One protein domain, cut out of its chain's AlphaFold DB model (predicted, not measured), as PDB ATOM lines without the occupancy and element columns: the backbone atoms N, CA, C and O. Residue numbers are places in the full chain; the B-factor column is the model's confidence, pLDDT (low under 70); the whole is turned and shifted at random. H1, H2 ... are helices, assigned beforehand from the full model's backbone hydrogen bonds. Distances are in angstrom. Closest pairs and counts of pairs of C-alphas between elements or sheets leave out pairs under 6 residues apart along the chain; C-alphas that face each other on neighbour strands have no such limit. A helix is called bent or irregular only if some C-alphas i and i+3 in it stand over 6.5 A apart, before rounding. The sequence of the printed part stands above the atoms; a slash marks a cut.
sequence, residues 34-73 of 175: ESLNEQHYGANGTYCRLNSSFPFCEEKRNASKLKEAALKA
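What this domain is: This is residues 34 to 73 of the 175 residues of the protein "Mucin-associated surface protein (MASP), putative" of Trypanosoma cruzi (strain CL Brener) (UniProt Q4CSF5). The printed part has the shape of a flat hook: the long helix H3 is the shaft, and at its beginning the short helices H1 and H2, with the links between the helices, make the bent head. H2 sits at the turn of the hook, H1 reaches away from it on the side opposite to the beginning of H3, and the last stretch of H3, residues 66 to 73, sticks out from the rest. There are 40 residues printed, with three named helices in the order H1, H2, H3 and no named strand; the class is all helix. The whole is only just compact, close to loose, with a radius of gyration of the C-alphas of 10.3 A, and the C-alphas span 30 by 21 by 11 A.

Where its parts are: H1 is residues 34 to 41, from Glu 34 with its C-alpha at (145.083, 133.847, 148.878) to Tyr 41, and it measures 10.4 A from first to last C-alpha. After residues 42 to 45 comes H2, residues 46 to 50, from Thr 46 to Leu 50. After residues 51 to 54 comes H3, residues 55 to 73, which is the longest helix and measures 26.9 A from first to last C-alpha. It begins at Pro 55, with its C-alpha at (152.390, 152.909, 141.950), and ends at Ala 73, with its C-alpha at (156.270, 144.718, 167.309).

How they stand to each other: H1 and H2 are joined by a tight link of 4 residues. They touch only at the corner by that link, and their closest C-alphas, those of His 40 and Thr 46, are 5.5 A apart. H2 and H3 are also joined by a tight link of 4 residues. They are close but not clearly touching, with 1 pair of C-alphas within 8 A, those of Cys 48 and Cys 57 at 5.4 A. H1 and H3 are apart, but only just: their closest C-alphas are 8.4 A from each other. In H1, H2 and H3 every O i to N i+4 pair is within hydrogen-bond range.

The domain as a whole: The two C-alphas farthest apart are those of Leu 50 and Ala 73, at 30.0 A, and the first and last printed C-alphas, of Glu 34 and Ala 73, are 24.1 A apart. Residues 66 to 73, which belong to H3, stand free; the body without them has 32 residues, spans 22 by 19 by 11 A and has a radius of gyration of 8.3 A. The printed part has no cut, and neither link is long. The mean pLDDT of the printed part is 75.2. Residues 34 to 44, of which 34 to 41 belong to H1, are under 70 in this predicted model.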
ATOM      1  N   GLU A  34     144.536 132.538 148.486       61.87
ATOM      2  CA  GLU A  34     145.083 133.847 148.878       61.87
ATOM      3  C   GLU A  34     146.614 133.939 148.698       61.87
ATOM      4  O   GLU A  34     147.133 134.942 148.207       61.87
ATOM      5  N   SER A  35     147.328 132.840 148.961       62.49
ATOM      6  CA  SER A  35     148.783 132.737 148.857       62.49
ATOM      7  C   SER A  35     149.332 132.831 147.430       62.49
ATOM      8  O   SER A  35     150.426 133.361 147.231       62.49
ATOM      9  N   LEU A  36     148.613 132.346 146.414       60.43
ATOM     10  CA  LEU A  36     149.092 132.379 145.028       60.43
ATOM     11  C   LEU A  36     148.798 133.746 144.394       60.43
ATOM     12  O   LEU A  36     149.643 134.300 143.681       60.43
ATOM     13  N   ASN A  37     147.661 134.354 144.746       59.96
ATOM     14  CA  ASN A  37     147.370 135.743 144.388       59.96
ATOM     15  C   ASN A  37     148.442 136.695 144.949       59.96
ATOM     16  O   ASN A  37     148.942 137.561 144.227       59.96
ATOM     17  N   GLU A  38     148.889 136.472 146.189       61.70
ATOM     18  CA  GLU A  38     150.004 137.218 146.780       61.70
ATOM     19  C   GLU A  38     151.353 136.965 146.080       61.70
ATOM     20  O   GLU A  38     152.171 137.883 145.971       61.70
ATOM     21  N   GLN A  39     151.589 135.773 145.529       63.39
ATOM     22  CA  GLN A  39     152.832 135.449 144.812       63.39
ATOM     23  C   GLN A  39     152.903 135.980 143.370       63.39
ATOM     24  O   GLN A  39     154.005 136.151 142.847       63.39
ATOM     25  N   HIS A  40     151.777 136.266 142.713       61.43
ATOM     26  CA  HIS A  40     151.777 136.839 141.354       61.43
ATOM     27  C   HIS A  40     151.420 138.332 141.331       61.43
ATOM     28  O   HIS A  40     152.072 139.099 140.621       61.43
ATOM     29  N   TYR A  41     150.461 138.763 142.156       64.93
ATOM     30  CA  TYR A  41     149.948 140.140 142.220       64.93
ATOM     31  C   TYR A  41     150.150 140.825 143.586       64.93
ATOM     32  O   TYR A  41     149.729 141.972 143.776       64.93
ATOM     33  N   GLY A  42     150.772 140.152 144.557       66.63
ATOM     34  CA  GLY A  42     151.074 140.733 145.864       66.63
ATOM     35  C   GLY A  42     152.306 141.638 145.863       66.63
ATOM     36  O   GLY A  42     152.995 141.817 144.861       66.63
ATOM     37  N   ALA A  43     152.596 142.205 147.035       67.46
ATOM     38  CA  ALA A  43     153.713 143.128 147.267       67.46
ATOM     39  C   ALA A  43     155.083 142.595 146.807       67.46
ATOM     40  O   ALA A  43     155.945 143.373 146.404       67.46
ATOM     41  N   ASN A  44     155.261 141.271 146.870       68.38
ATOM     42  CA  ASN A  44     156.473 140.556 146.475       68.38
ATOM     43  C   ASN A  44     156.255 139.665 145.242       68.38
ATOM     44  O   ASN A  44     157.076 138.788 144.972       68.38
ATOM     45  N   GLY A  45     155.160 139.864 144.503       74.45
ATOM     46  CA  GLY A  45     154.867 139.036 143.344       74.45
ATOM     47  C   GLY A  45     155.878 139.231 142.216       74.45
ATOM     48  O   GLY A  45     156.507 140.289 142.111       74.45
ATOM     49  N   THR A  46     156.034 138.228 141.348       78.72
ATOM     50  CA  THR A  46     156.954 138.291 140.191       78.72
ATOM     51  C   THR A  46     156.721 139.547 139.348       78.72
ATOM     52  O   THR A  46     157.684 140.219 138.976       78.72
ATOM     53  N   TYR A  47     155.457 139.938 139.159       76.29
ATOM     54  CA  TYR A  47     155.060 141.163 138.465       76.29
ATOM     55  C   TYR A  47     155.639 142.434 139.109       76.29
ATOM     56  O   TYR A  47     156.298 143.234 138.444       76.29
ATOM     57  N   CYS A  48     155.456 142.608 140.422       81.75
ATOM     58  CA  CYS A  48     155.966 143.777 141.144       81.75
ATOM     59  C   CYS A  48     157.488 143.748 141.342       81.75
ATOM     60  O   CYS A  48     158.118 144.806 141.450       81.75
ATOM     61  N   ARG A  49     158.102 142.557 141.335       79.65
ATOM     62  CA  ARG A  49     159.559 142.393 141.365       79.65
ATOM     63  C   ARG A  49     160.210 142.852 140.058       79.65
ATOM     64  O   ARG A  49     161.226 143.537 140.111       79.65
ATOM     65  N   LEU A  50     159.625 142.505 138.911       80.65
ATOM     66  CA  LEU A  50     160.101 142.935 137.589       80.65
ATOM     67  C   LEU A  50     159.778 144.410 137.318       80.65
ATOM     68  O   LEU A  50     160.594 145.117 136.734       80.65
ATOM     69  N   ASN A  51     158.618 144.889 137.777       75.03
ATOM     70  CA  ASN A  51     158.117 146.220 137.451       75.03
ATOM     71  C   ASN A  51     157.798 147.067 138.695       75.03
ATOM     72  O   ASN A  51     156.699 147.599 138.862       75.03
ATOM     73  N   SER A  52     158.804 147.237 139.560       74.93
ATOM     74  CA  SER A  52     158.720 148.003 140.818       74.93
ATOM     75  C   SER A  52     158.353 149.486 140.665       74.93
ATOM     76  O   SER A  52     158.086 150.137 141.671       74.93
ATOM     77  N   SER A  53     158.338 150.021 139.441       79.50
ATOM     78  CA  SER A  53     157.996 151.421 139.165       79.50
ATOM     79  C   SER A  53     156.487 151.694 139.110       79.50
ATOM     80  O   SER A  53     156.096 152.855 138.999       79.50
ATOM     81  N   PHE A  54     155.625 150.668 139.147       80.39
ATOM     82  CA  PHE A  54     154.179 150.897 139.160       80.39
ATOM     83  C   PHE A  54     153.693 151.324 140.557       80.39
ATOM     84  O   PHE A  54     153.999 150.635 141.535       80.39
ATOM     85  N   PRO A  55     152.863 152.382 140.662       80.72
ATOM     86  CA  PRO A  55     152.390 152.909 141.950       80.72
ATOM     87  C   PRO A  55     151.622 151.862 142.770       80.72
ATOM     88  O   PRO A  55     151.760 151.792 143.987       80.72
ATOM     89  N   PHE A  56     150.894 150.968 142.095       81.70
ATOM     90  CA  PHE A  56     150.184 149.850 142.721       81.70
ATOM     91  C   PHE A  56     151.107 148.897 143.498       81.70
ATOM     92  O   PHE A  56     150.758 148.409 144.572       81.70
ATOM     93  N   CYS A  57     152.306 148.638 142.972       83.37
ATOM     94  CA  CYS A  57     153.277 147.765 143.623       83.37
ATOM     95  C   CYS A  57     153.887 148.424 144.862       83.37
ATOM     96  O   CYS A  57     154.123 147.754 145.867       83.37
ATOM     97  N   GLU A  58     154.121 149.736 144.809       79.94
ATOM     98  CA  GLU A  58     154.612 150.496 145.955       79.94
ATOM     99  C   GLU A  58     153.589 150.515 147.094       79.94
ATOM    100  O   GLU A  58     153.941 150.204 148.235       79.94
ATOM    101  N   GLU A  59     152.322 150.790 146.779       82.70
ATOM    102  CA  GLU A  59     151.223 150.765 147.747       82.70
ATOM    103  C   GLU A  59     151.140 149.404 148.451       82.70
ATOM    104  O   GLU A  59     151.169 149.328 149.685       82.70
ATOM    105  N   LYS A  60     151.152 148.310 147.678       80.62
ATOM    106  CA  LYS A  60     151.151 146.954 148.240       80.62
ATOM    107  C   LYS A  60     152.391 146.668 149.088       80.62
ATOM    108  O   LYS A  60     152.263 146.055 150.150       80.62
ATOM    109  N   ARG A  61     153.583 147.115 148.677       80.69
ATOM    110  CA  ARG A  61     154.826 146.943 149.455       80.69
ATOM    111  C   ARG A  61     154.756 147.662 150.798       80.69
ATOM    112  O   ARG A  61     155.142 147.083 151.814       80.69
ATOM    113  N   ASN A  62     154.248 148.889 150.819       82.50
ATOM    114  CA  ASN A  62     154.096 149.663 152.049       82.50
ATOM    115  C   ASN A  62     153.086 148.999 152.996       82.50
ATOM    116  O   ASN A  62     153.380 148.838 154.182       82.50
ATOM    117  N   ALA A  63     151.960 148.506 152.472       82.38
ATOM    118  CA  ALA A  63     150.997 147.729 153.251       82.38
ATOM    119  C   ALA A  63     151.617 146.440 153.829       82.38
ATOM    120  O   ALA A  63     151.427 146.135 155.006       82.38
ATOM    121  N   SER A  64     152.416 145.712 153.038       79.45
ATOM    122  CA  SER A  64     153.133 144.515 153.500       79.45
ATOM    123  C   SER A  64     154.160 144.838 154.587       79.45
ATOM    124  O   SER A  64     154.261 144.102 155.568       79.45
ATOM    125  N   LYS A  65     154.896 145.951 154.460       81.89
ATOM    126  CA  LYS A  65     155.851 146.401 155.482       81.89
ATOM    127  C   LYS A  65     155.173 146.781 156.791       81.89
ATOM    128  O   LYS A  65     155.707 146.465 157.848       81.89
ATOM    129  N   LEU A  66     154.011 147.434 156.736       82.05
ATOM    130  CA  LEU A  66     153.232 147.764 157.932       82.05
ATOM    131  C   LEU A  66     152.760 146.498 158.655       82.05
ATOM    132  O   LEU A  66     152.875 146.422 159.877       82.05
ATOM    133  N   LYS A  67     152.305 145.482 157.911       81.37
ATOM    134  CA  LYS A  67     151.942 144.175 158.482       81.37
ATOM    135  C   LYS A  67     153.143 143.471 159.122       81.37
ATOM    136  O   LYS A  67     153.032 142.993 160.248       81.37
ATOM    137  N   GLU A  68     154.299 143.447 158.457       78.21
ATOM    138  CA  GLU A  68     155.518 142.838 159.013       78.21
ATOM    139  C   GLU A  68     156.026 143.596 160.252       78.21
ATOM    140  O   GLU A  68     156.425 142.977 161.240       78.21
ATOM    141  N   ALA A  69     155.962 144.931 160.241       80.78
ATOM    142  CA  ALA A  69     156.305 145.763 161.390       80.78
ATOM    143  C   ALA A  69     155.351 145.526 162.571       80.78
ATOM    144  O   ALA A  69     155.812 145.433 163.707       80.78
ATOM    145  N   ALA A  70     154.048 145.367 162.315       80.30
ATOM    146  CA  ALA A  70     153.064 145.036 163.345       80.30
ATOM    147  C   ALA A  70     153.319 143.648 163.965       80.30
ATOM    148  O   ALA A  70     153.290 143.508 165.188       80.30
ATOM    149  N   LEU A  71     153.651 142.640 163.148       76.13
ATOM    150  CA  LEU A  71     154.015 141.300 163.632       76.13
ATOM    151  C   LEU A  71     155.328 141.310 164.431       76.13
ATOM    152  O   LEU A  71     155.413 140.691 165.492       76.13
ATOM    153  N   LYS A  72     156.340 142.059 163.974       78.35
ATOM    154  CA  LYS A  72     157.608 142.231 164.703       78.35
ATOM    155  C   LYS A  72     157.425 142.966 166.028       78.35
ATOM    156  O   LYS A  72     158.023 142.554 167.018       78.35
ATOM    157  N   ALA A  73     156.589 144.003 166.073       76.43
ATOM    158  CA  ALA A  73     156.270 144.718 167.309       76.43
ATOM    159  C   ALA A  73     155.547 143.809 168.316       76.43
ATOM    160  O   ALA A  73     155.890 143.804 169.497       76.43
TER     161      ALA A  73